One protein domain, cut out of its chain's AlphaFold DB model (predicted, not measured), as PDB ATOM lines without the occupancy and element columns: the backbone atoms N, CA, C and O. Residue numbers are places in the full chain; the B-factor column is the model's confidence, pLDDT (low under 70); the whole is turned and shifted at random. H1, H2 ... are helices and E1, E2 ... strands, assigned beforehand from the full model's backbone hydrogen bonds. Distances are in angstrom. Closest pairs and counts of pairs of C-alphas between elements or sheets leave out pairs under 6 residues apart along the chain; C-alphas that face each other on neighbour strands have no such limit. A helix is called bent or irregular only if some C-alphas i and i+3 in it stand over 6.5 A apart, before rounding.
ATOM      1  N   LYS A   2       2.919   6.387 -21.251       37.50
ATOM      2  CA  LYS A   2       2.453   6.690 -22.634       37.50
ATOM      3  C   LYS A   2       1.639   7.992 -22.799       37.50
ATOM      4  O   LYS A   2       1.844   8.704 -23.769       37.50
ATOM      5  N   LYS A   3       0.762   8.340 -21.847       35.38
ATOM      6  CA  LYS A   3      -0.064   9.570 -21.908       35.38
ATOM      7  C   LYS A   3       0.732  10.868 -21.687       35.38
ATOM      8  O   LYS A   3       0.408  11.879 -22.290       35.38
ATOM      9  N   ILE A   4       1.788  10.821 -20.870       42.94
ATOM     10  CA  ILE A   4       2.682  11.968 -20.616       42.94
ATOM     11  C   ILE A   4       3.587  12.202 -21.830       42.94
ATOM     12  O   ILE A   4       3.769  13.338 -22.247       42.94
ATOM     13  N   PHE A   5       4.076  11.125 -22.451       38.03
ATOM     14  CA  PHE A   5       4.853  11.208 -23.688       38.03
ATOM     15  C   PHE A   5       4.014  11.756 -24.852       38.03
ATOM     16  O   PHE A   5       4.483  12.604 -25.598       38.03
ATOM     17  N   LEU A   6       2.746  11.341 -24.961       36.41
ATOM     18  CA  LEU A   6       1.811  11.869 -25.958       36.41
ATOM     19  C   LEU A   6       1.492  13.357 -25.724       36.41
ATOM     20  O   LEU A   6       1.432  14.117 -26.681       36.41
ATOM     21  N   ALA A   7       1.333  13.783 -24.466       41.56
ATOM     22  CA  ALA A   7       1.107  15.185 -24.116       41.56
ATOM     23  C   ALA A   7       2.340  16.068 -24.389       41.56
ATOM     24  O   ALA A   7       2.190  17.167 -24.910       41.56
ATOM     25  N   LEU A   8       3.551  15.576 -24.104       43.12
ATOM     26  CA  LEU A   8       4.811  16.246 -24.455       43.12
ATOM     27  C   LEU A   8       5.018  16.327 -25.969       43.12
ATOM     28  O   LEU A   8       5.434  17.368 -26.461       43.12
ATOM     29  N   LEU A   9       4.683  15.266 -26.711       39.34
ATOM     30  CA  LEU A   9       4.735  15.262 -28.173       39.34
ATOM     31  C   LEU A   9       3.718  16.249 -28.763       39.34
ATOM     32  O   LEU A   9       4.058  16.993 -29.671       39.34
ATOM     33  N   LEU A  10       2.496  16.308 -28.221       41.25
ATOM     34  CA  LEU A  10       1.468  17.268 -28.636       41.25
ATOM     35  C   LEU A  10       1.848  18.712 -28.291       41.25
ATOM     36  O   LEU A  10       1.588  19.595 -29.095       41.25
ATOM     37  N   LEU A  11       2.495  18.957 -27.148       46.25
ATOM     38  CA  LEU A  11       3.034  20.273 -26.787       46.25
ATOM     39  C   LEU A  11       4.215  20.672 -27.670       46.25
ATOM     40  O   LEU A  11       4.285  21.823 -28.079       46.25
ATOM     41  N   LEU A  12       5.105  19.736 -28.009       46.50
ATOM     42  CA  LEU A  12       6.186  19.963 -28.967       46.50
ATOM     43  C   LEU A  12       5.631  20.251 -30.358       46.50
ATOM     44  O   LEU A  12       6.062  21.216 -30.962       46.50
ATOM     45  N   VAL A  13       4.646  19.487 -30.838       51.03
ATOM     46  CA  VAL A  13       3.988  19.704 -32.138       51.03
ATOM     47  C   VAL A  13       3.195  21.010 -32.147       51.03
ATOM     48  O   VAL A  13       3.266  21.742 -33.125       51.03
ATOM     49  N   ALA A  14       2.488  21.351 -31.067       44.16
ATOM     50  CA  ALA A  14       1.774  22.618 -30.942       44.16
ATOM     51  C   ALA A  14       2.737  23.812 -30.845       44.16
ATOM     52  O   ALA A  14       2.490  24.835 -31.472       44.16
ATOM     53  N   ALA A  15       3.858  23.678 -30.128       51.66
ATOM     54  CA  ALA A  15       4.921  24.679 -30.096       51.66
ATOM     55  C   ALA A  15       5.601  24.817 -31.466       51.66
ATOM     56  O   ALA A  15       5.834  25.935 -31.910       51.66
ATOM     57  N   PHE A  16       5.843  23.710 -32.175       53.91
ATOM     58  CA  PHE A  16       6.386  23.711 -33.538       53.91
ATOM     59  C   PHE A  16       5.400  24.306 -34.552       53.91
ATOM     60  O   PHE A  16       5.820  24.977 -35.485       53.91
ATOM     61  N   ALA A  17       4.095  24.098 -34.362       54.31
ATOM     62  CA  ALA A  17       3.041  24.655 -35.207       54.31
ATOM     63  C   ALA A  17       2.764  26.140 -34.908       54.31
ATOM     64  O   ALA A  17       2.388  26.886 -35.808       54.31
ATOM     65  N   ALA A  18       2.963  26.584 -33.662       56.31
ATOM     66  CA  ALA A  18       2.777  27.974 -33.242       56.31
ATOM     67  C   ALA A  18       4.035  28.844 -33.426       56.31
ATOM     68  O   ALA A  18       3.911  30.059 -33.586       56.31
ATOM     69  N   ALA A  19       5.234  28.250 -33.428       59.78
ATOM     70  CA  ALA A  19       6.500  28.968 -33.587       59.78
ATOM     71  C   ALA A  19       6.575  29.817 -34.872       59.78
ATOM     72  O   ALA A  19       7.022  30.958 -34.772       59.78
ATOM     73  N   PRO A  20       6.088  29.366 -36.044       61.19
ATOM     74  CA  PRO A  20       6.125  30.175 -37.262       61.19
ATOM     75  C   PRO A  20       5.159  31.368 -37.226       61.19
ATOM     76  O   PRO A  20       5.490  32.451 -37.701       61.19
ATOM     77  N   TRP A  21       3.993  31.218 -36.588       65.19
ATOM     78  CA  TRP A  21       3.056  32.331 -36.388       65.19
ATOM     79  C   TRP A  21       3.611  33.380 -35.411       65.19
ATOM     80  O   TRP A  21       3.526  34.580 -35.674       65.19
ATOM     81  N   LEU A  22       4.241  32.934 -34.316       67.75
ATOM     82  CA  LEU A  22       4.958  33.813 -33.386       67.75
ATOM     83  C   LEU A  22       6.155  34.500 -34.058       67.75
ATOM     84  O   LEU A  22       6.356  35.693 -33.841       67.75
ATOM     85  N   ALA A  23       6.901  33.785 -34.906       66.62
ATOM     86  CA  ALA A  23       7.984  34.352 -35.704       66.62
ATOM     87  C   ALA A  23       7.467  35.466 -36.625       66.62
ATOM     88  O   ALA A  23       8.024  36.555 -36.614       66.62
ATOM     89  N   GLY A  24       6.343  35.262 -37.322       68.06
ATOM     90  CA  GLY A  24       5.722  36.302 -38.151       68.06
ATOM     91  C   GLY A  24       5.332  37.570 -37.375       68.06
ATOM     92  O   GLY A  24       5.544  38.675 -37.872       68.06
ATOM     93  N   ILE A  25       4.817  37.440 -36.144       75.38
ATOM     94  CA  ILE A  25       4.500  38.593 -35.274       75.38
ATOM     95  C   ILE A  25       5.770  39.330 -34.835       75.38
ATOM     96  O   ILE A  25       5.787  40.561 -34.803       75.38
ATOM     97  N   LEU A  26       6.817  38.592 -34.458       75.19
ATOM     98  CA  LEU A  26       8.094  39.178 -34.055       75.19
ATOM     99  C   LEU A  26       8.749  39.911 -35.230       75.19
ATOM    100  O   LEU A  26       9.132  41.067 -35.066       75.19
ATOM    101  N   THR A  27       8.774  39.293 -36.414       76.06
ATOM    102  CA  THR A  27       9.292  39.900 -37.644       76.06
ATOM    103  C   THR A  27       8.527  41.171 -38.012       76.06
ATOM    104  O   THR A  27       9.146  42.176 -38.342       76.06
ATOM    105  N   GLU A  28       7.193  41.176 -37.941       82.88
ATOM    106  CA  GLU A  28       6.395  42.381 -38.214       82.88
ATOM    107  C   GLU A  28       6.736  43.527 -37.257       82.88
ATOM    108  O   GLU A  28       6.965  44.650 -37.704       82.88
ATOM    109  N   LYS A  29       6.812  43.247 -35.948       82.69
ATOM    110  CA  LYS A  29       7.172  44.257 -34.943       82.69
ATOM    111  C   LYS A  29       8.585  44.791 -35.152       82.69
ATOM    112  O   LYS A  29       8.791  45.997 -35.048       82.69
ATOM    113  N   GLU A  30       9.543  43.911 -35.438       81.56
ATOM    114  CA  GLU A  30      10.928  44.297 -35.711       81.56
ATOM    115  C   GLU A  30      11.009  45.170 -36.969       81.56
ATOM    116  O   GLU A  30      11.615  46.237 -36.925       81.56
ATOM    117  N   LEU A  31      10.320  44.802 -38.053       82.88
ATOM    118  CA  LEU A  31      10.285  45.599 -39.282       82.88
ATOM    119  C   LEU A  31       9.600  46.955 -39.089       82.88
ATOM    120  O   LEU A  31      10.130  47.964 -39.546       82.88
ATOM    121  N   GLN A  32       8.467  47.018 -38.386       86.00
ATOM    122  CA  GLN A  32       7.812  48.294 -38.066       86.00
ATOM    123  C   GLN A  32       8.722  49.200 -37.227       86.00
ATOM    124  O   GLN A  32       8.858  50.386 -37.530       86.00
ATOM    125  N   ALA A  33       9.390  48.644 -36.210       85.00
ATOM    126  CA  ALA A  33      10.348  49.384 -35.392       85.00
ATOM    127  C   ALA A  33      11.532  49.892 -36.227       85.00
ATOM    128  O   ALA A  33      11.946  51.039 -36.065       85.00
ATOM    129  N   LYS A  34      12.039  49.074 -37.157       84.75
ATOM    130  CA  LYS A  34      13.128  49.452 -38.067       84.75
ATOM    131  C   LYS A  34      12.724  50.555 -39.033       84.75
ATOM    132  O   LYS A  34      13.477  51.508 -39.193       84.75
ATOM    133  N   VAL A  35      11.534  50.485 -39.627       86.31
ATOM    134  CA  VAL A  35      11.024  51.557 -40.497       86.31
ATOM    135  C   VAL A  35      10.885  52.868 -39.720       86.31
ATOM    136  O   VAL A  35      11.321  53.906 -40.209       86.31
ATOM    137  N   ALA A  36      10.370  52.830 -38.486       85.88
ATOM    138  CA  ALA A  36      10.285  54.014 -37.629       85.88
ATOM    139  C   ALA A  36      11.669  54.569 -37.234       85.88
ATOM    140  O   ALA A  36      11.873  55.785 -37.203       85.88
ATOM    141  N   GLU A  37      12.635  53.690 -36.952       85.75
ATOM    142  CA  GLU A  37      14.025  54.062 -36.671       85.75
ATOM    143  C   GLU A  37      14.672  54.758 -37.876       85.75
ATOM    144  O   GLU A  37      15.252  55.838 -37.722       85.75
ATOM    145  N   VAL A  38      14.540  54.178 -39.074       82.19
ATOM    146  CA  VAL A  38      15.060  54.766 -40.315       82.19
ATOM    147  C   VAL A  38      14.373  56.100 -40.588       82.19
ATOM    148  O   VAL A  38      15.083  57.083 -40.752       82.19
ATOM    149  N   GLN A  39      13.040  56.183 -40.503       82.06
ATOM    150  CA  GLN A  39      12.279  57.431 -40.663       82.06
ATOM    151  C   GLN A  39      12.822  58.565 -39.784       82.06
ATOM    152  O   GLN A  39      12.935  59.705 -40.230       82.06
ATOM    153  N   LYS A  40      13.174  58.261 -38.528       83.69
ATOM    154  CA  LYS A  40      13.751  59.246 -37.608       83.69
ATOM    155  C   LYS A  40      15.151  59.684 -38.046       83.69
ATOM    156  O   LYS A  40      15.457  60.871 -37.996       83.69
ATOM    157  N   ARG A  41      15.999  58.743 -38.470       74.38
ATOM    158  CA  ARG A  41      17.371  59.018 -38.938       74.38
ATOM    159  C   ARG A  41      17.398  59.774 -40.266       74.38
ATOM    160  O   ARG A  41      18.300  60.568 -40.499       74.38
ATOM    161  N   THR A  42      16.402  59.549 -41.114       70.69
ATOM    162  CA  THR A  42      16.284  60.139 -42.450       70.69
ATOM    163  C   THR A  42      15.314  61.317 -42.508       70.69
ATOM    164  O   THR A  42      14.946  61.742 -43.599       70.69
ATOM    165  N   ALA A  43      14.891  61.865 -41.362       72.19
ATOM    166  CA  ALA A  43      13.900  62.944 -41.302       72.19
ATOM    167  C   ALA A  43      14.306  64.180 -42.126       72.19
ATOM    168  O   ALA A  43      13.459  64.846 -42.716       72.19
ATOM    169  N   TRP A  44      15.612  64.445 -42.217       62.66
ATOM    170  CA  TRP A  44      16.178  65.539 -43.000       62.66
ATOM    171  C   TRP A  44      15.913  65.407 -44.516       62.66
ATOM    172  O   TRP A  44      15.833  66.424 -45.197       62.66
ATOM    173  N   MET A  45      15.706  64.186 -45.033       64.62
ATOM    174  CA  MET A  45      15.374  63.936 -46.446       64.62
ATOM    175  C   MET A  45      13.909  64.242 -46.784       64.62
ATOM    176  O   MET A  45      13.531  64.164 -47.946       64.62
ATOM    177  N   LYS A  46      13.067  64.568 -45.787       75.12
ATOM    178  CA  LYS A  46      11.622  64.833 -45.948       75.12
ATOM    179  C   LYS A  46      10.836  63.699 -46.634       75.12
ATOM    180  O   LYS A  46       9.751  63.935 -47.151       75.12
ATOM    181  N   MET A  47      11.352  62.471 -46.593       73.88
ATOM    182  CA  MET A  47      10.699  61.282 -47.150       73.88
ATOM    183  C   MET A  47       9.784  60.621 -46.111       73.88
ATOM    184  O   MET A  47      10.128  60.553 -44.928       73.88
ATOM    185  N   SER A  48       8.643  60.092 -46.546       85.75
ATOM    186  CA  SER A  48       7.718  59.289 -45.740       85.75
ATOM    187  C   SER A  48       7.946  57.798 -45.981       85.75
ATOM    188  O   SER A  48       7.653  57.288 -47.059       85.75
ATOM    189  N   LEU A  49       8.342  57.068 -44.944       86.12
ATOM    190  CA  LEU A  49       8.547  55.623 -44.954       86.12
ATOM    191  C   LEU A  49       7.465  54.928 -44.123       86.12
ATOM    192  O   LEU A  49       7.212  55.303 -42.977       86.12
ATOM    193  N   ALA A  50       6.833  53.894 -44.676       89.88
ATOM    194  CA  ALA A  50       5.849  53.092 -43.952       89.88
ATOM    195  C   ALA A  50       5.870  51.621 -44.380       89.88
ATOM    196  O   ALA A  50       6.200  51.292 -45.518       89.88
ATOM    197  N   LEU A  51       5.486  50.737 -43.458       90.50
ATOM    198  CA  LEU A  51       5.188  49.337 -43.745       90.50
ATOM    199  C   LEU A  51       3.670  49.144 -43.665       90.50
ATOM    200  O   LEU A  51       3.079  49.319 -42.601       90.50
ATOM    201  N   GLU A  52       3.053  48.804 -44.789       92.56
ATOM    202  CA  GLU A  52       1.606  48.693 -44.980       92.56
ATOM    203  C   GLU A  52       1.214  47.247 -45.322       92.56
ATOM    204  O   GLU A  52       2.064  46.427 -45.680       92.56
ATOM    205  N   ASP A  53      -0.078  46.934 -45.199       90.44
ATOM    206  CA  ASP A  53      -0.697  45.691 -45.687       90.44
ATOM    207  C   ASP A  53       0.030  44.394 -45.289       90.44
ATOM    208  O   ASP A  53       0.121  43.447 -46.072       90.44
ATOM    209  N   TYR A  54       0.567  44.336 -44.067       88.38
ATOM    210  CA  TYR A  54       1.328  43.178 -43.608       88.38
ATOM    211  C   TYR A  54       0.424  41.948 -43.448       88.38
ATOM    212  O   TYR A  54      -0.425  41.884 -42.555       88.38
ATOM    213  N   GLN A  55       0.635  40.932 -44.283       87.06
ATOM    214  CA  GLN A  55      -0.059  39.652 -44.203       87.06
ATOM    215  C   GLN A  55       0.896  38.579 -43.687       87.06
ATOM    216  O   GLN A  55       1.875  38.201 -44.335       87.06
ATOM    217  N   ARG A  56       0.587  38.069 -42.493       83.25
ATOM    218  CA  ARG A  56       1.341  36.993 -41.844       83.25
ATOM    219  C   ARG A  56       1.076  35.673 -42.560       83.25
ATOM    220  O   ARG A  56      -0.066  35.220 -42.599       83.25
ATOM    221  N   GLY A  57       2.124  35.029 -43.059       73.00
ATOM    222  CA  GLY A  57       2.058  33.646 -43.529       73.00
ATOM    223  C   GLY A  57       2.962  32.717 -42.720       73.00
ATOM    224  O   GLY A  57       3.720  33.152 -41.857       73.00
ATOM    225  N   TYR A  58       2.831  31.412 -42.972       67.00
ATOM    226  CA  TYR A  58       3.465  30.367 -42.160       67.00
ATOM    227  C   TYR A  58       4.990  30.306 -42.354       67.00
ATOM    228  O   TYR A  58       5.728  30.300 -41.379       67.00
ATOM    229  N   THR A  59       5.483  30.304 -43.594       71.81
ATOM    230  CA  THR A  59       6.928  30.333 -43.912       71.81
ATOM    231  C   THR A  59       7.396  31.682 -44.457       71.81
ATOM    232  O   THR A  59       8.566  32.039 -44.331       71.81
ATOM    233  N   SER A  60       6.482  32.451 -45.042       79.94
ATOM    234  CA  SER A  60       6.739  33.793 -45.546       79.94
ATOM    235  C   SER A  60       5.565  34.716 -45.255       79.94
ATOM    236  O   SER A  60       4.419  34.282 -45.309       79.94
ATOM    237  N   SER A  61       5.845  35.988 -44.994       85.69
ATOM    238  CA  SER A  61       4.853  37.067 -44.981       85.69
ATOM    239  C   SER A  61       4.919  37.867 -46.274       85.69
ATOM    240  O   SER A  61       5.927  37.847 -46.983       85.69
ATOM    241  N   THR A  62       3.867  38.625 -46.544       90.25
ATOM    242  CA  THR A  62       3.890  39.707 -47.529       90.25
ATOM    243  C   THR A  62       3.623  41.036 -46.837       90.25
ATOM    244  O   THR A  62       3.018  41.080 -45.768       90.25
ATOM    245  N   ALA A  63       4.130  42.119 -47.411       91.56
ATOM    246  CA  ALA A  63       3.878  43.478 -46.942       91.56
ATOM    247  C   ALA A  63       4.060  44.457 -48.102       91.56
ATOM    248  O   ALA A  63       4.601  44.089 -49.143       91.56
ATOM    249  N   THR A  64       3.679  45.711 -47.905       92.44
ATOM    250  CA  THR A  64       3.970  46.804 -48.832       92.44
ATOM    251  C   THR A  64       4.897  47.789 -48.136       92.44
ATOM    252  O   THR A  64       4.541  48.352 -47.105       92.44
ATOM    253  N   PHE A  65       6.093  48.016 -48.676       89.06
ATOM    254  CA  PHE A  65       6.937  49.120 -48.225       89.06
ATOM    255  C   PHE A  65       6.603  50.367 -49.029       89.06
ATOM    256  O   PHE A  65       6.697  50.363 -50.257       89.06
ATOM    257  N   ARG A  66       6.189  51.427 -48.342       88.94
ATOM    258  CA  ARG A  66       5.866  52.706 -48.958       88.94
ATOM    259  C   ARG A  66       7.002  53.692 -48.734       88.94
ATOM    260  O   ARG A  66       7.432  53.890 -47.600       88.94
ATOM    261  N   VAL A  67       7.438  54.309 -49.826       84.44
ATOM    262  CA  VAL A  67       8.367  55.439 -49.852       84.44
ATOM    263  C   VAL A  67       7.654  56.571 -50.581       84.44
ATOM    264  O   VAL A  67       7.441  56.486 -51.790       84.44
ATOM    265  N   ASP A  68       7.227  57.583 -49.832       86.25
ATOM    266  CA  ASP A  68       6.326  58.642 -50.291       86.25
ATOM    267  C   ASP A  68       5.061  58.051 -50.934       86.25
ATOM    268  O   ASP A  68       4.299  57.354 -50.256       86.25
ATOM    269  N   ASP A  69       4.853  58.280 -52.229       85.81
ATOM    270  CA  ASP A  69       3.718  57.743 -52.986       85.81
ATOM    271  C   ASP A  69       4.017  56.392 -53.657       85.81
ATOM    272  O   ASP A  69       3.108  55.721 -54.161       85.81
ATOM    273  N   LYS A  70       5.285  55.956 -53.656       84.38
ATOM    274  CA  LYS A  70       5.716  54.700 -54.281       84.38
ATOM    275  C   LYS A  70       5.506  53.531 -53.330       84.38
ATOM    276  O   LYS A  70       5.866  53.592 -52.156       84.38
ATOM    277  N   ARG A  71       4.951  52.440 -53.855       88.25
ATOM    278  CA  ARG A  71       4.653  51.212 -53.107       88.25
ATOM    279  C   ARG A  71       5.427  50.043 -53.691       88.25
ATOM    280  O   ARG A  71       5.314  49.763 -54.881       88.25
ATOM    281  N   PHE A  72       6.174  49.359 -52.837       85.56
ATOM    282  CA  PHE A  72       7.015  48.224 -53.190       85.56
ATOM    283  C   PHE A  72       6.495  46.969 -52.486       85.56
ATOM    284  O   PHE A  72       6.578  46.887 -51.255       85.56
ATOM    285  N   PRO A  73       5.941  45.989 -53.220       91.31
ATOM    286  CA  PRO A  73       5.521  44.735 -52.618       91.31
ATOM    287  C   PRO A  73       6.732  43.955 -52.096       91.31
ATOM    288  O   PRO A  73       7.749  43.815 -52.776       91.31
ATOM    289  N   LEU A  74       6.603  43.413 -50.892       89.81
ATOM    290  CA  LEU A  74       7.624  42.643 -50.199       89.81
ATOM    291  C   LEU A  74       7.171  41.195 -50.026       89.81
ATOM    292  O   LEU A  74       6.037  40.933 -49.622       89.81
ATOM    293  N   VAL A  75       8.092  40.258 -50.238       89.31
ATOM    294  CA  VAL A  75       7.968  38.865 -49.799       89.31
ATOM    295  C   VAL A  75       9.046  38.608 -48.755       89.31
ATOM    296  O   VAL A  75      10.234  38.613 -49.061       89.31
ATOM    297  N   ILE A  76       8.629  38.397 -47.513       85.19
ATOM    298  CA  ILE A  76       9.503  38.285 -46.345       85.19
ATOM    299  C   ILE A  76       9.576  36.816 -45.957       85.19
ATOM    300  O   ILE A  76       8.579  36.238 -45.539       85.19
ATOM    301  N   GLN A  77      10.744  36.205 -46.086       80.31
ATOM    302  CA  GLN A  77      10.986  34.852 -45.604       80.31
ATOM    303  C   GLN A  77      11.429  34.926 -44.147       80.31
ATOM    304  O   GLN A  77      12.447  35.544 -43.824       80.31
ATOM    305  N   HIS A  78      10.652  34.292 -43.272       67.44
ATOM    306  CA  HIS A  78      11.010  34.163 -41.864       67.44
ATOM    307  C   HIS A  78      12.024  33.038 -41.731       67.44
ATOM    308  O   HIS A  78      11.877  31.993 -42.365       67.44
ATOM    309  N   ALA A  79      13.030  33.209 -40.882       60.16
ATOM    310  CA  ALA A  79      13.847  32.088 -40.448       60.16
ATOM    311  C   ALA A  79      13.144  31.375 -39.279       60.16
ATOM    312  O   ALA A  79      12.877  32.010 -38.258       60.16
ATOM    313  N   PRO A  80      12.884  30.056 -39.378       50.94
ATOM    314  CA  PRO A  80      12.781  29.268 -38.157       50.94
ATOM    315  C   PRO A  80      13.544  27.935 -38.265       50.94
ATOM    316  O   PRO A  80      12.969  26.907 -37.964       50.94
ATOM    317  N   PHE A  81      14.830  27.924 -38.653       46.75
ATOM    318  CA  PHE A  81      15.737  26.742 -38.694       46.75
ATOM    319  C   PHE A  81      15.932  25.947 -40.006       46.75
ATOM    320  O   PHE A  81      16.723  25.008 -39.988       46.75
ATOM    321  N   SER A  82      15.371  26.298 -41.169       46.78
ATOM    322  CA  SER A  82      15.822  25.666 -42.434       46.78
ATOM    323  C   SER A  82      15.310  26.389 -43.683       46.78
ATOM    324  O   SER A  82      14.171  26.167 -44.072       46.78
ATOM    325  N   ALA A  83      16.130  27.255 -44.292       48.06
ATOM    326  CA  ALA A  83      16.141  27.596 -45.735       48.06
ATOM    327  C   ALA A  83      16.928  28.888 -46.026       48.06
ATOM    328  O   ALA A  83      17.395  29.071 -47.146       48.06
ATOM    329  N   THR A  84      17.096  29.775 -45.040       49.91
ATOM    330  CA  THR A  84      17.774  31.075 -45.213       49.91
ATOM    331  C   THR A  84      19.293  31.023 -44.989       49.91
ATOM    332  O   THR A  84      19.971  32.028 -45.156       49.91
ATOM    333  N   GLY A  85      19.870  29.869 -44.633       58.84
ATOM    334  CA  GLY A  85      21.298  29.770 -44.301       58.84
ATOM    335  C   GLY A  85      21.635  30.478 -42.978       58.84
ATOM    336  O   GLY A  85      21.003  30.194 -41.965       58.84
ATOM    337  N   LEU A  86      22.630  31.377 -42.986       63.91
ATOM    338  CA  LEU A  86      23.041  32.210 -41.836       63.91
ATOM    339  C   LEU A  86      22.285  33.560 -41.767       63.91
ATOM    340  O   LEU A  86      22.718  34.465 -41.047       63.91
ATOM    341  N   ASP A  87      21.178  33.704 -42.504       70.25
ATOM    342  CA  ASP A  87      20.382  34.935 -42.565       70.25
ATOM    343  C   ASP A  87      19.206  34.922 -41.571       70.25
ATOM    344  O   ASP A  87      18.397  33.988 -41.566       70.25
ATOM    345  N   ILE A  88      19.108  35.973 -40.742       70.44
ATOM    346  CA  ILE A  88      18.006  36.231 -39.793       70.44
ATOM    347  C   ILE A  88      16.745  36.659 -40.552       70.44
ATOM    348  O   ILE A  88      15.641  36.242 -40.208       70.44
ATOM    349  N   ALA A  89      16.911  37.479 -41.590       75.44
ATOM    350  CA  ALA A  89      15.820  37.958 -42.424       75.44
ATOM    351  C   ALA A  89      16.241  37.973 -43.893       75.44
ATOM    352  O   ALA A  89      17.345  38.413 -44.225       75.44
ATOM    353  N   ARG A  90      15.335  37.528 -44.769       85.94
ATOM    354  CA  ARG A  90      15.473  37.640 -46.221       85.94
ATOM    355  C   ARG A  90      14.186  38.196 -46.816       85.94
ATOM    356  O   ARG A  90      13.112  37.639 -46.606       85.94
ATOM    357  N   ILE A  91      14.290  39.300 -47.539       86.75
ATOM    358  CA  ILE A  91      13.163  40.054 -48.080       86.75
ATOM    359  C   ILE A  91      13.389  40.238 -49.573       86.75
ATOM    360  O   ILE A  91      14.359  40.864 -49.988       86.75
ATOM    361  N   VAL A  92      12.471  39.717 -50.378       88.56
ATOM    362  CA  VAL A  92      12.436  39.958 -51.819       88.56
ATOM    363  C   VAL A  92      11.528  41.153 -52.081       88.56
ATOM    364  O   VAL A  92      10.351  41.122 -51.717       88.56
ATOM    365  N   ILE A  93      12.064  42.193 -52.708       87.12
ATOM    366  CA  ILE A  93      11.320  43.391 -53.101       87.12
ATOM    367  C   ILE A  93      10.919  43.223 -54.564       87.12
ATOM    368  O   ILE A  93      11.777  43.098 -55.441       87.12
ATOM    369  N   LYS A  94       9.612  43.195 -54.812       86.38
ATOM    370  CA  LYS A  94       9.028  43.017 -56.141       86.38
ATOM    371  C   LYS A  94       8.941  44.350 -56.875       86.38
ATOM    372  O   LYS A  94       8.575  45.360 -56.277       86.38
ATOM    373  N   HIS A  95       9.174  44.328 -58.183       76.56
ATOM    374  CA  HIS A  95       8.939  45.481 -59.056       76.56
ATOM    375  C   HIS A  95       7.703  45.247 -59.917       76.56
ATOM    376  O   HIS A  95       7.621  44.280 -60.669       76.56
ATOM    377  N   SER A  96       6.708  46.124 -59.784       66.81
ATOM    378  CA  SER A  96       5.371  45.934 -60.365       66.81
ATOM    379  C   SER A  96       5.315  46.057 -61.889       66.81
ATOM    380  O   SER A  96       4.341  45.618 -62.495       66.81
ATOM    381  N   ASP A  97       6.316  46.678 -62.513       69.12
ATOM    382  CA  ASP A  97       6.350  46.923 -63.957       69.12
ATOM    383  C   ASP A  97       7.154  45.871 -64.744       69.12
ATOM    384  O   ASP A  97       7.252  45.984 -65.966       69.12
ATOM    385  N   ASN A  98       7.714  44.855 -64.065       63.69
ATOM    386  CA  ASN A  98       8.606  43.828 -64.622       63.69
ATOM    387  C   ASN A  98       9.799  44.386 -65.426       63.69
ATOM    388  O   ASN A  98      10.439  43.642 -66.171       63.69
ATOM    389  N   LYS A  99      10.115  45.684 -65.308       68.81
ATOM    390  CA  LYS A  99      11.243  46.290 -66.031       68.81
ATOM    391  C   LYS A  99      12.573  46.001 -65.353       68.81
ATOM    392  O   LYS A  99      13.607  46.003 -66.014       68.81
ATOM    393  N   LEU A 100      12.538  45.748 -64.048       75.56
ATOM    394  CA  LEU A 100      13.685  45.355 -63.246       75.56
ATOM    395  C   LEU A 100      13.416  43.992 -62.593       75.56
ATOM    396  O   LEU A 100      12.290  43.746 -62.155       75.56
ATOM    397  N   PRO A 101      14.426  43.105 -62.514       84.12
ATOM    398  CA  PRO A 101      14.369  41.906 -61.685       84.12
ATOM    399  C   PRO A 101      14.023  42.258 -60.239       84.12
ATOM    400  O   PRO A 101      14.309  43.363 -59.789       84.12
ATOM    401  N   ASP A 102      13.476  41.316 -59.482       88.44
ATOM    402  CA  ASP A 102      13.293  41.515 -58.044       88.44
ATOM    403  C   ASP A 102      14.641  41.778 -57.351       88.44
ATOM    404  O   ASP A 102      15.664  41.197 -57.724       88.44
ATOM    405  N   SER A 103      14.639  42.612 -56.307       86.94
ATOM    406  CA  SER A 103      15.815  42.755 -55.441       86.94
ATOM    407  C   SER A 103      15.716  41.895 -54.190       86.94
ATOM    408  O   SER A 103      14.630  41.522 -53.750       86.94
ATOM    409  N   ASP A 104      16.871  41.581 -53.616       89.50
ATOM    410  CA  ASP A 104      17.019  40.690 -52.469       89.50
ATOM    411  C   ASP A 104      17.745  41.433 -51.344       89.50
ATOM    412  O   ASP A 104      18.903  41.824 -51.490       89.50
ATOM    413  N   LEU A 105      17.048  41.652 -50.231       88.00
ATOM    414  CA  LEU A 105      17.563  42.231 -48.994       88.00
ATOM    415  C   LEU A 105      17.768  41.114 -47.969       88.00
ATOM    416  O   LEU A 105      16.858  40.339 -47.687       88.00
ATOM    417  N   ARG A 106      18.954  41.052 -47.374       88.25
ATOM    418  CA  ARG A 106      19.353  40.040 -46.398       88.25
ATOM    419  C   ARG A 106      19.964  40.702 -45.178       88.25
ATOM    420  O   ARG A 106      20.701  41.679 -45.304       88.25
ATOM    421  N   VAL A 107      19.692  40.135 -44.012       83.06
ATOM    422  CA  VAL A 107      20.364  40.483 -42.760       83.06
ATOM    423  C   VAL A 107      20.892  39.204 -42.138       83.06
ATOM    424  O   VAL A 107      20.111  38.309 -41.814       83.06
ATOM    425  N   ASN A 108      22.210  39.113 -41.972       82.88
ATOM    426  CA  ASN A 108      22.842  37.916 -41.421       82.88
ATOM    427  C   ASN A 108      22.857  37.887 -39.884       82.88
ATOM    428  O   ASN A 108      22.524  38.869 -39.219       82.88
ATOM    429  N   LEU A 109      23.287  36.762 -39.303       79.75
ATOM    430  CA  LEU A 109      23.424  36.600 -37.847       79.75
ATOM    431  C   LEU A 109      24.360  37.625 -37.182       79.75
ATOM    432  O   LEU A 109      24.175  37.951 -36.012       79.75
ATOM    433  N   ALA A 110      25.324  38.169 -37.928       84.00
ATOM    434  CA  ALA A 110      26.209  39.246 -37.482       84.00
ATOM    435  C   ALA A 110      25.599  40.650 -37.683       84.00
ATOM    436  O   ALA A 110      26.315  41.648 -37.589       84.00
TER     437      ALA A 110
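What this domain is: This is residues 2 to 110 of the 465 residues of the protein "DUF945 family protein" of Cardiobacterium sp (UniProt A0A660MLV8). A strongly twisted meander sheet of five strands has one long helix along one face, and the helix's first stretch sticks out far beyond the sheet. The second arm of that bent helix, H1b, covers the sheet mainly at E1, E2 and E3, making two layers, while residues 2 to 15 stand free as an arm that adds to the length. The printed part has 109 residues, with one named helix followed by five named strands, E1 to E5, which lie side by side in that order, each antiparallel to the next. The class is mixed, helices and strands; the whole is loose, with a radius of gyration of the C-alphas of 17.4 A and spans of 63 by 31 by 28 A.

How they stand to each other: H1, residues 2 to 41, was assigned as one helix by its hydrogen bonds but is bent, with C-alphas 17 and 20 standing 6.6 A apart. Its arms, H1a, residues 2 to 17, and H1b, residues 20 to 41, stand at a shallow tilt of 31 degrees. In both arms every O i to N i+4 pair is within hydrogen-bond range. The sheet is formed by E1, residues 49 to 55, E2, residues 60 to 67, E3, residues 70 to 78, E4, residues 87 to 93, and E5, residues 103 to 108. H1a is not on the sheet. H1b is on it, at a height over the sheet of 7.1 A. It lies over E2 and only just over E3, where 3 of its C-alphas fall, and runs along the strands, at 16 degrees to E2 on the local plane. The closest C-alphas of H1b and E1 are those of Gln 39 and Leu 49, 6.0 A apart. E1 and E2 form a hairpin, with N 52 and O 64 at 2.8 A. The hairpin E2 and E3 has N 65 and O 72 at 2.9 A. The hairpin E3 and E4 has N 75 and O 92 at 2.8 A. The hairpin E4 and E5 has N 91 and O 105 at 2.8 A. E1 and E5 are the edge strands and are apart.

Where its parts are: H1a begins at C-alpha 2, (2.453, 6.690, -22.634), and measures 21.9 A from first to last C-alpha. H1b measures 31.0 A and ends at C-alpha 41, (17.371, 59.018, -38.938). E1 is 18.2 A long, E2 22.1 A, E3 24.6 A, E4 16.3 A and E5 16.4 A. E5 ends at C-alpha 108, (22.842, 37.916, -41.421).

The domain as a whole: The two C-alphas farthest apart, those of Lys 2 and Trp 44, are 63.8 A apart. Without the stretch that stands free, the body spans 43 by 31 by 26 A. The printed part has no cut, and no link is long. The mean pLDDT of the printed part is 73.0; residues 2 to 24, 44 to 45, 58, 78 to 86 and 96 to 99 are under 70.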